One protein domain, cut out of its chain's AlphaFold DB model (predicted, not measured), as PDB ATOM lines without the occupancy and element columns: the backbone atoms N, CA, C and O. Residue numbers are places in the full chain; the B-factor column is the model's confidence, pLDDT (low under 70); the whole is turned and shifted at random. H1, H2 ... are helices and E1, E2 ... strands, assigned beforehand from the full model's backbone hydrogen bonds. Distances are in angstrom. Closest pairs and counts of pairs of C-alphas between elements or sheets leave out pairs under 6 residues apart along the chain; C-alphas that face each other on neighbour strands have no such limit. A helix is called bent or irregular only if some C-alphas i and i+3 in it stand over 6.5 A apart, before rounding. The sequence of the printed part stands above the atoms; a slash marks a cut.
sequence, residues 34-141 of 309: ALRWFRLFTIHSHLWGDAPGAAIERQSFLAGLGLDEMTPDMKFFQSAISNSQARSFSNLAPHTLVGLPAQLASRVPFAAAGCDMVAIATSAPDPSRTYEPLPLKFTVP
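This is residues 34 to 141 of the 309 residues of an uncharacterized protein of Corynebacterium sp. LMM-1652 (UniProt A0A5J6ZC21). A strongly twisted sheet of four strands, E3 E4 E1 E5, has helix H2 lying along one of its faces. A small ribbon, E2 and E6, meets the sheet where the end of E6 comes close to E1 and E4, and short H1, which follows E2, packs on residues 107 to 112 of H2. The printed part has 108 residues, with E1 E2 H1 E3 E4 H2 E5 E6 along it; both sheets are antiparallel. The class is mixed, helices and strands, with under half of the residues in named elements. The whole is compact and rounded, with a radius of gyration of the C-alphas of 13.4 A and spans of 36 by 32 by 22 A.

E1, residues 35 to 42, is an inner strand between E4, residues 96 to 101, and E5, residues 117 to 122. N 38 and O 98 are 2.9 A apart, and N 39 and O 120 are 2.8 A apart, both within hydrogen-bond range. E4 forms a hairpin with the edge strand E3, residues 75 to 78, where N 77 and O 97 are 3.0 A apart. H2, residues 102 to 113, is on this sheet at a height of 8.0 A, the two forming two layers, a helix on one face of a sheet. It runs along the strands, over E1 and only just over E5, on which 3 of its C-alphas fall. E4, H2 and E5 form a split strand-helix-strand unit, two strands running the same way with E1 between them, and its crossover is right-handed. E2, residues 54 to 57, is the antiparallel neighbour of E6, residues 137 to 140, with N 56 and O 138 2.8 A apart. The closest C-alphas of E1 and E6 are those of Phe 41 and Val 140, 5.7 A apart. H1, residues 58 to 64, is not on the four-stranded sheet; it touches residues 107 to 112 of H2 about perpendicular, at 77 degrees, with the C-alphas of Gly 64 and Ala 111 closest at 3.9 A. Every O i to N i+4 pair of H1 is within hydrogen-bond range, but 4 of 8 in H2.

E1 begins at C-alpha 35 (73.680, 81.840, 89.774) and is 22.3 A long. E2 spans 9.7 A, H1 10.0 A, E3 10.5 A and E4 17.0 A. H2, 18.7 A, is irregular: C-alphas 103 and 106 are 7.3 A apart. E5 spans 15.5 A, and E6, 9.8 A, ends at C-alpha 140 (81.266, 63.406, 87.036).

The two C-alphas farthest apart, those of Trp 48 and Pro 72, are 39.1 A apart. The printed part has no cut. The links E1 to E2, E3 to E4 and E5 to E6 are long. Mean pLDDT of the printed part is 78.5, and residues 43 to 52 and 80 to 93 are under 70.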
ATOM      1  N   ALA A  34      72.523  86.393  90.025       78.44
ATOM      2  CA  ALA A  34      71.802  85.138  90.191       78.44
ATOM      3  C   ALA A  34      72.565  83.998  89.501       78.44
ATOM      4  O   ALA A  34      72.677  83.950  88.272       78.44
ATOM      5  N   LEU A  35      73.080  83.061  90.299       87.75
ATOM      6  CA  LEU A  35      73.680  81.840  89.774       87.75
ATOM      7  C   LEU A  35      72.619  80.974  89.092       87.75
ATOM      8  O   LEU A  35      71.525  80.756  89.618       87.75
ATOM      9  N   ARG A  36      72.973  80.445  87.925       90.69
ATOM     10  CA  ARG A  36      72.238  79.386  87.236       90.69
ATOM     11  C   ARG A  36      72.915  78.061  87.532       90.69
ATOM     12  O   ARG A  36      74.138  77.955  87.460       90.69
ATOM     13  N   TRP A  37      72.106  77.071  87.879       90.25
ATOM     14  CA  TRP A  37      72.584  75.790  88.370       90.25
ATOM     15  C   TRP A  37      72.364  74.697  87.343       90.25
ATOM     16  O   TRP A  37      71.300  74.607  86.725       90.25
ATOM     17  N   PHE A  38      73.371  73.845  87.201       88.94
ATOM     18  CA  PHE A  38      73.353  72.709  86.300       88.94
ATOM     19  C   PHE A  38      73.850  71.464  87.017       88.94
ATOM     20  O   PHE A  38      74.804  71.519  87.793       88.94
ATOM     21  N   ARG A  39      73.210  70.333  86.727       87.56
ATOM     22  CA  ARG A  39      73.728  69.006  87.050       87.56
ATOM     23  C   ARG A  39      74.519  68.481  85.871       87.56
ATOM     24  O   ARG A  39      74.028  68.541  84.747       87.56
ATOM     25  N   LEU A  40      75.706  67.966  86.150       86.62
ATOM     26  CA  LEU A  40      76.574  67.332  85.173       86.62
ATOM     27  C   LEU A  40      76.494  65.817  85.317       86.62
ATOM     28  O   LEU A  40      76.517  65.290  86.433       86.62
ATOM     29  N   PHE A  41      76.442  65.145  84.174       82.38
ATOM     30  CA  PHE A  41      76.423  63.696  84.065       82.38
ATOM     31  C   PHE A  41      77.283  63.257  82.891       82.38
ATOM     32  O   PHE A  41      77.240  63.903  81.845       82.38
ATOM     33  N   THR A  42      78.020  62.158  83.025       79.88
ATOM     34  CA  THR A  42      78.687  61.573  81.860       79.88
ATOM     35  C   THR A  42      77.674  60.860  80.985       79.88
ATOM     36  O   THR A  42      76.704  60.260  81.464       79.88
ATOM     37  N   ILE A  43      77.898  60.971  79.684       69.31
ATOM     38  CA  ILE A  43      77.111  60.291  78.666       69.31
ATOM     39  C   ILE A  43      77.584  58.842  78.553       69.31
ATOM     40  O   ILE A  43      78.778  58.561  78.647       69.31
ATOM     41  N   HIS A  44      76.651  57.918  78.327       68.62
ATOM     42  CA  HIS A  44      77.004  56.531  78.037       68.62
ATOM     43  C   HIS A  44      77.330  56.369  76.544       68.62
ATOM     44  O   HIS A  44      76.568  56.816  75.692       68.62
ATOM     45  N   SER A  45      78.428  55.685  76.210       62.75
ATOM     46  CA  SER A  45      78.772  55.319  74.820       62.75
ATOM     47  C   SER A  45      77.965  54.125  74.291       62.75
ATOM     48  O   SER A  45      77.990  53.808  73.103       62.75
ATOM     49  N   HIS A  46      77.265  53.437  75.189       61.66
ATOM     50  CA  HIS A  46      76.483  52.232  74.918       61.66
ATOM     51  C   HIS A  46      75.089  52.344  75.534       61.66
ATOM     52  O   HIS A  46      74.896  53.062  76.507       61.66
ATOM     53  N   LEU A  47      74.113  51.611  75.009       56.19
ATOM     54  CA  LEU A  47      72.773  51.595  75.596       56.19
ATOM     55  C   LEU A  47      72.699  50.753  76.883       56.19
ATOM     56  O   LEU A  47      71.777  50.930  77.670       56.19
ATOM     57  N   TRP A  48      73.652  49.842  77.099       61.66
ATOM     58  CA  TRP A  48      73.684  48.902  78.221       61.66
ATOM     59  C   TRP A  48      75.066  48.852  78.886       61.66
ATOM     60  O   TRP A  48      76.085  49.109  78.242       61.66
ATOM     61  N   GLY A  49      75.086  48.449  80.161       56.16
ATOM     62  CA  GLY A  49      76.294  48.272  80.974       56.16
ATOM     63  C   GLY A  49      76.394  49.270  82.130       56.16
ATOM     64  O   GLY A  49      75.587  50.184  82.259       56.16
ATOM     65  N   ASP A  50      77.387  49.086  82.997       55.44
ATOM     66  CA  ASP A  50      77.716  50.088  84.009       55.44
ATOM     67  C   ASP A  50      78.521  51.216  83.349       55.44
ATOM     68  O   ASP A  50      79.616  50.970  82.840       55.44
ATOM     69  N   ALA A  51      78.027  52.462  83.381       59.91
ATOM     70  CA  ALA A  51      78.870  53.580  82.958       59.91
ATOM     71  C   ALA A  51      79.882  53.921  84.050       59.91
ATOM     72  O   ALA A  51      79.489  54.195  85.196       59.91
ATOM     73  N   PRO A  52      81.172  54.019  83.698       68.06
ATOM     74  CA  PRO A  52      82.127  54.658  84.576       68.06
ATOM     75  C   PRO A  52      81.798  56.153  84.677       68.06
ATOM     76  O   PRO A  52      81.428  56.811  83.701       68.06
ATOM     77  N   GLY A  53      81.950  56.711  85.879       74.56
ATOM     78  CA  GLY A  53      82.112  58.158  85.996       74.56
ATOM     79  C   GLY A  53      83.400  58.583  85.291       74.56
ATOM     80  O   GLY A  53      84.350  57.804  85.215       74.56
ATOM     81  N   ALA A  54      83.446  59.814  84.793       82.06
ATOM     82  CA  ALA A  54      84.626  60.355  84.124       82.06
ATOM     83  C   ALA A  54      85.301  61.396  85.011       82.06
ATOM     84  O   ALA A  54      84.635  62.185  85.685       82.06
ATOM     85  N   ALA A  55      86.630  61.398  85.000       88.62
ATOM     86  CA  ALA A  55      87.414  62.481  85.568       88.62
ATOM     87  C   ALA A  55      87.560  63.576  84.508       88.62
ATOM     88  O   ALA A  55      88.097  63.330  83.430       88.62
ATOM     89  N   ILE A  56      87.090  64.776  84.828       90.38
ATOM     90  CA  ILE A  56      87.100  65.921  83.924       90.38
ATOM     91  C   ILE A  56      88.160  66.907  84.387       90.38
ATOM     92  O   ILE A  56      88.239  67.258  85.568       90.38
ATOM     93  N   GLU A  57      88.979  67.362  83.442       92.75
ATOM     94  CA  GLU A  57      89.920  68.443  83.691       92.75
ATOM     95  C   GLU A  57      89.191  69.780  83.665       92.75
ATOM     96  O   GLU A  57      88.478  70.115  82.715       92.75
ATOM     97  N   ARG A  58      89.402  70.577  84.713       93.19
ATOM     98  CA  ARG A  58      88.793  71.900  84.847       93.19
ATOM     99  C   ARG A  58      89.029  72.777  83.626       93.19
ATOM    100  O   ARG A  58      88.117  73.481  83.212       93.19
ATOM    101  N   GLN A  59      90.241  72.736  83.074       92.69
ATOM    102  CA  GLN A  59      90.625  73.607  81.969       92.69
ATOM    103  C   GLN A  59      89.798  73.331  80.714       92.69
ATOM    104  O   GLN A  59      89.369  74.278  80.068       92.69
ATOM    105  N   SER A  60      89.501  72.066  80.413       90.69
ATOM    106  CA  SER A  60      88.662  71.693  79.269       90.69
ATOM    107  C   SER A  60      87.242  72.242  79.413       90.69
ATOM    108  O   SER A  60      86.690  72.812  78.473       90.69
ATOM    109  N   PHE A  61      86.677  72.152  80.620       92.19
ATOM    110  CA  PHE A  61      85.348  72.692  80.899       92.19
ATOM    111  C   PHE A  61      85.322  74.229  80.851       92.19
ATOM    112  O   PHE A  61      84.410  74.809  80.265       92.19
ATOM    113  N   LEU A  62      86.331  74.902  81.416       93.12
ATOM    114  CA  LEU A  62      86.457  76.365  81.357       93.12
ATOM    115  C   LEU A  62      86.658  76.866  79.920       93.12
ATOM    116  O   LEU A  62      85.978  77.805  79.507       93.12
ATOM    117  N   ALA A  63      87.497  76.190  79.133       91.12
ATOM    118  CA  ALA A  63      87.706  76.510  77.725       91.12
ATOM    119  C   ALA A  63      86.392  76.425  76.932       91.12
ATOM    120  O   ALA A  63      86.082  77.325  76.155       91.12
ATOM    121  N   GLY A  64      85.560  75.408  77.197       87.12
ATOM    122  CA  GLY A  64      84.222  75.291  76.609       87.12
ATOM    123  C   GLY A  64      83.258  76.423  76.999       87.12
ATOM    124  O   GLY A  64      82.344  76.751  76.244       87.12
ATOM    125  N   LEU A  65      83.469  77.065  78.152       90.69
ATOM    126  CA  LEU A  65      82.741  78.272  78.563       90.69
ATOM    127  C   LEU A  65      83.315  79.556  77.935       90.69
ATOM    128  O   LEU A  65      82.714  80.629  78.073       90.69
ATOM    129  N   GLY A  66      84.447  79.460  77.232       90.50
ATOM    130  CA  GLY A  66      85.212  80.598  76.727       90.50
ATOM    131  C   GLY A  66      85.928  81.358  77.842       90.50
ATOM    132  O   GLY A  66      85.961  82.587  77.805       90.50
ATOM    133  N   LEU A  67      86.407  80.642  78.861       90.12
ATOM    134  CA  LEU A  67      87.156  81.185  79.988       90.12
ATOM    135  C   LEU A  67      88.550  80.560  80.048       90.12
ATOM    136  O   LEU A  67      88.690  79.340  79.978       90.12
ATOM    137  N   ASP A  68      89.558  81.395  80.275       85.88
ATOM    138  CA  ASP A  68      90.926  80.932  80.525       85.88
ATOM    139  C   ASP A  68      91.127  80.533  81.993       85.88
ATOM    140  O   ASP A  68      91.903  79.629  82.305       85.88
ATOM    141  N   GLU A  69      90.380  81.170  82.901       86.38
ATOM    142  CA  GLU A  69      90.480  80.989  84.347       86.38
ATOM    143  C   GLU A  69      89.104  80.981  85.028       86.38
ATOM    144  O   GLU A  69      88.081  81.378  84.466       86.38
ATOM    145  N   MET A  70      89.066  80.501  86.274       84.38
ATOM    146  CA  MET A  70      87.833  80.412  87.051       84.38
ATOM    147  C   MET A  70      87.393  81.795  87.542       84.38
ATOM    148  O   MET A  70      88.175  82.522  88.149       84.38
ATOM    149  N   THR A  71      86.113  82.125  87.379       80.06
ATOM    150  CA  THR A  71      85.537  83.320  88.011       80.06
ATOM    151  C   THR A  71      85.160  83.032  89.473       80.06
ATOM    152  O   THR A  71      84.639  81.947  89.744       80.06
ATOM    153  N   PRO A  72      85.328  83.988  90.409       73.94
ATOM    154  CA  PRO A  72      85.061  83.787  91.843       73.94
ATOM    155  C   PRO A  72      83.598  83.443  92.175       73.94
ATOM    156  O   PRO A  72      83.313  82.872  93.228       73.94
ATOM    157  N   ASP A  73      82.677  83.746  91.262       82.38
ATOM    158  CA  ASP A  73      81.249  83.474  91.419       82.38
ATOM    159  C   ASP A  73      80.854  82.044  91.017       82.38
ATOM    160  O   ASP A  73      79.707  81.644  91.209       82.38
ATOM    161  N   MET A  74      81.779  81.238  90.482       87.69
ATOM    162  CA  MET A  74      81.494  79.836  90.174       87.69
ATOM    163  C   MET A  74      81.452  78.993  91.446       87.69
ATOM    164  O   MET A  74      82.339  79.049  92.298       87.69
ATOM    165  N   LYS A  75      80.404  78.181  91.553       89.69
ATOM    166  CA  LYS A  75      80.145  77.289  92.679       89.69
ATOM    167  C   LYS A  75      80.132  75.848  92.201       89.69
ATOM    168  O   LYS A  75      79.569  75.542  91.155       89.69
ATOM    169  N   PHE A  76      80.720  74.965  92.984       90.25
ATOM    170  CA  PHE A  76      80.800  73.542  92.720       90.25
ATOM    171  C   PHE A  76      80.347  72.763  93.949       90.25
ATOM    172  O   PHE A  76      80.619  73.142  95.090       90.25
ATOM    173  N   PHE A  77      79.641  71.667  93.705       86.88
ATOM    174  CA  PHE A  77      79.303  70.699  94.732       86.88
ATOM    175  C   PHE A  77      79.239  69.308  94.113       86.88
ATOM    176  O   PHE A  77      78.630  69.116  93.062       86.88
ATOM    177  N   GLN A  78      79.806  68.323  94.797       83.38
ATOM    178  CA  GLN A  78      79.720  66.927  94.399       83.38
ATOM    179  C   GLN A  78      79.189  66.107  95.570       83.38
ATOM    180  O   GLN A  78      79.766  66.104  96.656       83.38
ATOM    181  N   SER A  79      78.077  65.402  95.361       75.50
ATOM    182  CA  SER A  79      77.585  64.458  96.366       75.50
ATOM    183  C   SER A  79      78.403  63.168  96.325       75.50
ATOM    184  O   SER A  79      78.770  62.711  95.240       75.50
ATOM    185  N   ALA A  80      78.603  62.531  97.479       64.81
ATOM    186  CA  ALA A  80      79.280  61.242  97.565       64.81
ATOM    187  C   ALA A  80      78.644  60.188  96.637       64.81
ATOM    188  O   ALA A  80      77.419  60.060  96.549       64.81
ATOM    189  N   ILE A  81      79.490  59.419  95.949       57.75
ATOM    190  CA  ILE A  81      79.053  58.309  95.102       57.75
ATOM    191  C   ILE A  81      78.633  57.156  96.018       57.75
ATOM    192  O   ILE A  81      79.478  56.467  96.580       57.75
ATOM    193  N   SER A  82      77.325  56.945  96.187       50.03
ATOM    194  CA  SER A  82      76.814  55.716  96.793       50.03
ATOM    195  C   SER A  82      76.833  54.580  95.767       50.03
ATOM    196  O   SER A  82      76.305  54.712  94.657       50.03
ATOM    197  N   ASN A  83      77.405  53.442  96.162       45.38
ATOM    198  CA  ASN A  83      77.379  52.193  95.395       45.38
ATOM    199  C   ASN A  83      76.013  51.481  95.458       45.38
ATOM    200  O   ASN A  83      75.849  50.419  94.864       45.38
ATOM    201  N   SER A  84      75.018  52.037  96.162       43.03
ATOM    202  CA  SER A  84      73.695  51.418  96.250       43.03
ATOM    203  C   SER A  84      72.909  51.568  94.939       43.03
ATOM    204  O   SER A  84      72.654  52.659  94.424       43.03
ATOM    205  N   GLN A  85      72.538  50.416  94.384       45.09
ATOM    206  CA  GLN A  85      71.821  50.241  93.126       45.09
ATOM    207  C   GLN A  85      70.378  50.773  93.197       45.09
ATOM    208  O   GLN A  85      69.432  49.997  93.266       45.09
ATOM    209  N   ALA A  86      70.167  52.083  93.105       43.28
ATOM    210  CA  ALA A  86      68.903  52.694  92.667       43.28
ATOM    211  C   ALA A  86      69.131  54.187  92.406       43.28
ATOM    212  O   ALA A  86      69.043  55.004  93.318       43.28
ATOM    213  N   ARG A  87      69.464  54.559  91.165       52.12
ATOM    214  CA  ARG A  87      69.750  55.954  90.805       52.12
ATOM    215  C   ARG A  87      68.549  56.549  90.077       52.12
ATOM    216  O   ARG A  87      68.424  56.420  88.871       52.12
ATOM    217  N   SER A  88      67.642  57.155  90.837       48.88
ATOM    218  CA  SER A  88      66.637  58.084  90.302       48.88
ATOM    219  C   SER A  88      67.270  59.478  90.166       48.88
ATOM    220  O   SER A  88      68.235  59.771  90.867       48.88
ATOM    221  N   PHE A  89      66.724  60.374  89.337       49.81
ATOM    222  CA  PHE A  89      67.155  61.784  89.224       49.81
ATOM    223  C   PHE A  89      66.914  62.630  90.497       49.81
ATOM    224  O   PHE A  89      67.037  63.859  90.483       49.81
ATOM    225  N   SER A  90      66.572  62.000  91.620       53.00
ATOM    226  CA  SER A  90      66.369  62.676  92.895       53.00
ATOM    227  C   SER A  90      67.665  63.314  93.411       53.00
ATOM    228  O   SER A  90      68.777  62.913  93.067       53.00
ATOM    229  N   ASN A  91      67.527  64.291  94.311       51.44
ATOM    230  CA  ASN A  91      68.645  64.950  95.010       51.44
ATOM    231  C   ASN A  91      69.514  63.989  95.852       51.44
ATOM    232  O   ASN A  91      70.485  64.425  96.468       51.44
ATOM    233  N   LEU A  92      69.135  62.709  95.921       53.59
ATOM    234  CA  LEU A  92      69.783  61.662  96.707       53.59
ATOM    235  C   LEU A  92      70.760  60.817  95.877       53.59
ATOM    236  O   LEU A  92      71.598  60.132  96.458       53.59
ATOM    237  N   ALA A  93      70.670  60.844  94.542       59.75
ATOM    238  CA  ALA A  93      71.620  60.135  93.688       59.75
ATOM    239  C   ALA A  93      72.951  60.897  93.584       59.75
ATOM    240  O   ALA A  93      72.943  62.127  93.687       59.75
ATOM    241  N   PRO A  94      74.081  60.206  93.338       70.12
ATOM    242  CA  PRO A  94      75.354  60.860  93.070       70.12
ATOM    243  C   PRO A  94      75.225  61.848  91.910       70.12
ATOM    244  O   PRO A  94      74.851  61.460  90.806       70.12
ATOM    245  N   HIS A  95      75.529  63.117  92.155       76.50
ATOM    246  CA  HIS A  95      75.473  64.184  91.169       76.50
ATOM    247  C   HIS A  95      76.616  65.176  91.365       76.50
ATOM    248  O   HIS A  95      77.103  65.401  92.478       76.50
ATOM    249  N   THR A  96      76.981  65.812  90.258       88.06
ATOM    250  CA  THR A  96      77.889  66.953  90.232       88.06
ATOM    251  C   THR A  96      77.080  68.195  89.884       88.06
ATOM    252  O   THR A  96      76.375  68.213  88.879       88.06
ATOM    253  N   LEU A  97      77.140  69.218  90.732       90.38
ATOM    254  CA  LEU A  97      76.454  70.496  90.570       90.38
ATOM    255  C   LEU A  97      77.461  71.598  90.278       90.38
ATOM    256  O   LEU A  97      78.455  71.749  90.989       90.38
ATOM    257  N   VAL A  98      77.145  72.411  89.275       92.12
ATOM    258  CA  VAL A  98      77.864  73.646  88.963       92.12
ATOM    259  C   VAL A  98      76.889  74.820  88.959       92.12
ATOM    260  O   VAL A  98      75.836  74.773  88.324       92.12
ATOM    261  N   GLY A  99      77.226  75.863  89.707       92.25
ATOM    262  CA  GLY A  99      76.549  77.152  89.723       92.25
ATOM    263  C   GLY A  99      77.420  78.176  89.011       92.25
ATOM    264  O   GLY A  99      78.581  78.349  89.377       92.25
ATOM    265  N   LEU A 100      76.881  78.835  87.988       92.50
ATOM    266  CA  LEU A 100      77.610  79.825  87.195       92.50
ATOM    267  C   LEU A 100      76.812  81.127  87.077       92.50
ATOM    268  O   LEU A 100      75.579  81.082  87.103       92.50
ATOM    269  N   PRO A 101      77.477  82.279  86.883       90.50
ATOM    270  CA  PRO A 101      76.809  83.520  86.509       90.50
ATOM    271  C   PRO A 101      75.866  83.331  85.314       90.50
ATOM    272  O   PRO A 101      76.196  82.629  84.355       90.50
ATOM    273  N   ALA A 102      74.710  84.001  85.335       88.38
ATOM    274  CA  ALA A 102      73.690  83.878  84.288       88.38
ATOM    275  C   ALA A 102      74.226  84.139  82.866       88.38
ATOM    276  O   ALA A 102      73.762  83.525  81.910       88.38
ATOM    277  N   GLN A 103      75.247  84.990  82.746       88.38
ATOM    278  CA  GLN A 103      75.932  85.339  81.498       88.38
ATOM    279  C   GLN A 103      76.611  84.133  80.820       88.38
ATOM    280  O   GLN A 103      76.750  84.103  79.600       88.38
ATOM    281  N   LEU A 104      77.024  83.134  81.608       89.69
ATOM    282  CA  LEU A 104      77.702  81.925  81.131       89.69
ATOM    283  C   LEU A 104      76.740  80.746  80.944       89.69
ATOM    284  O   LEU A 104      77.102  79.757  80.313       89.69
ATOM    285  N   ALA A 105      75.516  80.838  81.471       87.75
ATOM    286  CA  ALA A 105      74.573  79.725  81.552       87.75
ATOM    287  C   ALA A 105      74.239  79.102  80.186       87.75
ATOM    288  O   ALA A 105      74.118  77.884  80.078       87.75
ATOM    289  N   SER A 106      74.140  79.917  79.133       82.88
ATOM    290  CA  SER A 106      73.878  79.437  77.770       82.88
ATOM    291  C   SER A 106      75.028  78.615  77.181       82.88
ATOM    292  O   SER A 106      74.792  77.811  76.285       82.88
ATOM    293  N   ARG A 107      76.259  78.774  77.690       87.19
ATOM    294  CA  ARG A 107      77.460  78.061  77.221       87.19
ATOM    295  C   ARG A 107      77.661  76.714  77.911       87.19
ATOM    296  O   ARG A 107      78.346  75.852  77.375       87.19
ATOM    297  N   VAL A 108      77.047  76.514  79.077       88.81
ATOM    298  CA  VAL A 108      77.248  75.320  79.914       88.81
ATOM    299  C   VAL A 108      76.921  74.011  79.188       88.81
ATOM    300  O   VAL A 108      77.741  73.099  79.274       88.81
ATOM    301  N   PRO A 109      75.805  73.877  78.439       80.62
ATOM    302  CA  PRO A 109      75.533  72.647  77.695       80.62
ATOM    303  C   PRO A 109      76.610  72.318  76.656       80.62
ATOM    304  O   PRO A 109      76.955  71.154  76.493       80.62
ATOM    305  N   PHE A 110      77.180  73.332  76.000       78.81
ATOM    306  CA  PHE A 110      78.239  73.152  75.003       78.81
ATOM    307  C   PHE A 110      79.575  72.789  75.654       78.81
ATOM    308  O   PHE A 110      80.254  71.875  75.197       78.81
ATOM    309  N   ALA A 111      79.920  73.455  76.760       86.94
ATOM    310  CA  ALA A 111      81.104  73.130  77.548       86.94
ATOM    311  C   ALA A 111      81.049  71.701  78.104       86.94
ATOM    312  O   ALA A 111      82.048  70.987  78.093       86.94
ATOM    313  N   ALA A 112      79.868  71.273  78.563       86.38
ATOM    314  CA  ALA A 112      79.637  69.908  79.009       86.38
ATOM    315  C   ALA A 112      79.781  68.909  77.854       86.38
ATOM    316  O   ALA A 112      80.515  67.934  77.996       86.38
ATOM    317  N   ALA A 113      79.161  69.188  76.704       78.69
ATOM    318  CA  ALA A 113      79.246  68.330  75.526       78.69
ATOM    319  C   ALA A 113      80.692  68.155  75.033       78.69
ATOM    320  O   ALA A 113      81.098  67.037  74.738       78.69
ATOM    321  N   GLY A 114      81.499  69.223  75.027       77.88
ATOM    322  CA  GLY A 114      82.927  69.154  74.682       77.88
ATOM    323  C   GLY A 114      83.789  68.346  75.663       77.88
ATOM    324  O   GLY A 114      84.963  68.115  75.398       77.88
ATOM    325  N   CYS A 115      83.217  67.933  76.793       83.69
ATOM    326  CA  CYS A 115      83.838  67.082  77.803       83.69
ATOM    327  C   CYS A 115      83.102  65.734  77.960       83.69
ATOM    328  O   CYS A 115      83.205  65.116  79.020       83.69
ATOM    329  N   ASP A 116      82.320  65.309  76.959       77.75
ATOM    330  CA  ASP A 116      81.520  64.072  76.971       77.75
ATOM    331  C   ASP A 116      80.504  63.987  78.130       77.75
ATOM    332  O   ASP A 116      80.195  62.922  78.683       77.75
ATOM    333  N   MET A 117      79.941  65.139  78.500       83.00
ATOM    334  CA  MET A 117      78.923  65.267  79.538       83.00
ATOM    335  C   MET A 117      77.624  65.883  79.017       83.00
ATOM    336  O   MET A 117      77.602  66.655  78.061       83.00
ATOM    337  N   VAL A 118      76.536  65.634  79.741       79.12
ATOM    338  CA  VAL A 118      75.291  66.403  79.644       79.12
ATOM    339  C   VAL A 118      75.187  67.344  80.837       79.12
ATOM    340  O   VAL A 118      75.412  66.947  81.981       79.12
ATOM    341  N   ALA A 119      74.780  68.585  80.564       83.69
ATOM    342  CA  ALA A 119      74.361  69.538  81.580       83.69
ATOM    343  C   ALA A 119      72.835  69.696  81.582       83.69
ATOM    344  O   ALA A 119      72.240  70.069  80.571       83.69
ATOM    345  N   ILE A 120      72.207  69.468  82.735       80.75
ATOM    346  CA  ILE A 120      70.763  69.642  82.934       80.75
ATOM    347  C   ILE A 120      70.542  70.821  83.872       80.75
ATOM    348  O   ILE A 120      71.020  70.808  85.009       80.75
ATOM    349  N   ALA A 121      69.812  71.833  83.406       83.00
ATOM    350  CA  ALA A 121      69.430  72.966  84.239       83.00
ATOM    351  C   ALA A 121      68.580  72.491  85.429       83.00
ATOM    352  O   ALA A 121      67.673  71.674  85.276       83.00
ATOM    353  N   THR A 122      68.871  73.007  86.619       80.19
ATOM    354  CA  THR A 122      68.170  72.651  87.856       80.19
ATOM    355  C   THR A 122      67.852  73.903  88.663       80.19
ATOM    356  O   THR A 122      68.501  74.943  88.529       80.19
ATOM    357  N   SER A 123      66.857  73.792  89.538       79.88
ATOM    358  CA  SER A 123      66.570  74.792  90.564       79.88
ATOM    359  C   SER A 123      67.784  75.020  91.462       79.88
ATOM    360  O   SER A 123      68.634  74.133  91.603       79.88
ATOM    361  N   ALA A 124      67.834  76.198  92.092       76.38
ATOM    362  CA  ALA A 124      68.858  76.507  93.076       76.38
ATOM    363  C   ALA A 124      68.888  75.418  94.165       76.38
ATOM    364  O   ALA A 124      67.833  75.056  94.695       76.38
ATOM    365  N   PRO A 125      70.066  74.852  94.455       77.50
ATOM    366  CA  PRO A 125      70.214  73.812  95.454       77.50
ATOM    367  C   PRO A 125      70.124  74.390  96.876       77.50
ATOM    368  O   PRO A 125      70.035  75.600  97.073       77.50
ATOM    369  N   ASP A 126      70.102  73.494  97.861       75.25
ATOM    370  CA  ASP A 126      69.911  73.820  99.277       75.25
ATOM    371  C   ASP A 126      70.944  74.852  99.783       75.25
ATOM    372  O   ASP A 126      72.143  74.554  99.790       75.25
ATOM    373  N   PRO A 127      70.510  76.042 100.243       73.12
ATOM    374  CA  PRO A 127      71.417  77.100 100.685       73.12
ATOM    375  C   PRO A 127      72.206  76.741 101.950       73.12
ATOM    376  O   PRO A 127      73.182  77.421 102.257       73.12
ATOM    377  N   SER A 128      71.807  75.697 102.689       74.69
ATOM    378  CA  SER A 128      72.545  75.212 103.862       74.69
ATOM    379  C   SER A 128      73.812  74.425 103.502       74.69
ATOM    380  O   SER A 128      74.635  74.150 104.376       74.69
ATOM    381  N   ARG A 129      73.991  74.059 102.224       77.00
ATOM    382  CA  ARG A 129      75.180  73.342 101.757       77.00
ATOM    383  C   ARG A 129      76.337  74.290 101.476       77.00
ATOM    384  O   ARG A 129      76.169  75.377 100.927       77.00
ATOM    385  N   THR A 130      77.539  73.822 101.784       80.81
ATOM    386  CA  THR A 130      78.778  74.499 101.401       80.81
ATOM    387  C   THR A 130      79.091  74.210  99.937       80.81
ATOM    388  O   THR A 130      79.100  73.054  99.516       80.81
ATOM    389  N   TYR A 131      79.359  75.268  99.174       85.38
ATOM    390  CA  TYR A 131      79.776  75.187  97.779       85.38
ATOM    391  C   TYR A 131      81.210  75.673  97.640       85.38
ATOM    392  O   TYR A 131      81.553  76.760  98.113       85.38
ATOM    393  N   GLU A 132      82.020  74.885  96.953       89.06
ATOM    394  CA  GLU A 132      83.449  75.121  96.784       89.06
ATOM    395  C   GLU A 132      83.750  75.682  95.386       89.06
ATOM    396  O   GLU A 132      82.901  75.621  94.496       89.06
ATOM    397  N   PRO A 133      84.940  76.258  95.158       87.81
ATOM    398  CA  PRO A 133      85.432  76.514  93.809       87.81
ATOM    399  C   PRO A 133      85.583  75.206  93.016       87.81
ATOM    400  O   PRO A 133      85.829  74.144  93.586       87.81
ATOM    401  N   LEU A 134      85.493  75.277  91.686       86.50
ATOM    402  CA  LEU A 134      85.671  74.111  90.815       86.50
ATOM    403  C   LEU A 134      87.107  73.547  90.964       86.50
ATOM    404  O   LEU A 134      88.077  74.264  90.667       86.50
ATOM    405  N   PRO A 135      87.296  72.289  91.408       88.56
ATOM    406  CA  PRO A 135      88.631  71.727  91.612       88.56
ATOM    407  C   PRO A 135      89.337  71.494  90.270       88.56
ATOM    408  O   PRO A 135      88.696  71.435  89.226       88.56
ATOM    409  N   LEU A 136      90.668  71.348  90.288       89.62
ATOM    410  CA  LEU A 136      91.491  71.122  89.084       89.62
ATOM    411  C   LEU A 136      91.039  69.907  88.264       89.62
ATOM    412  O   LEU A 136      91.072  69.935  87.034       89.62
ATOM    413  N   LYS A 137      90.617  68.856  88.965       91.38
ATOM    414  CA  LYS A 137      89.964  67.678  88.409       91.38
ATOM    415  C   LYS A 137      88.759  67.360  89.276       91.38
ATOM    416  O   LYS A 137      88.870  67.383  90.501       91.38
ATOM    417  N   PHE A 138      87.633  67.066  88.647       89.06
ATOM    418  CA  PHE A 138      86.430  66.604  89.332       89.06
ATOM    419  C   PHE A 138      85.892  65.362  88.643       89.06
ATOM    420  O   PHE A 138      86.047  65.188  87.435       89.06
ATOM    421  N   THR A 139      85.248  64.500  89.421       88.38
ATOM    422  CA  THR A 139      84.586  63.321  88.870       88.38
ATOM    423  C   THR A 139      83.137  63.660  88.589       88.38
ATOM    424  O   THR A 139      82.435  64.211  89.439       88.38
ATOM    425  N   VAL A 140      82.673  63.308  87.400       85.75
ATOM    426  CA  VAL A 140      81.266  63.406  87.036       85.75
ATOM    427  C   VAL A 140      80.678  62.004  87.033       85.75
ATOM    428  O   VAL A 140      81.239  61.109  86.395       85.75
ATOM    429  N   PRO A 141      79.604  61.762  87.803       79.00
ATOM    430  CA  PRO A 141      78.970  60.459  87.829       79.00
ATOM    431  C   PRO A 141      78.288  60.182  86.484       79.00
ATOM    432  O   PRO A 141      77.927  61.120  85.765       79.00
TER     433      PRO A 141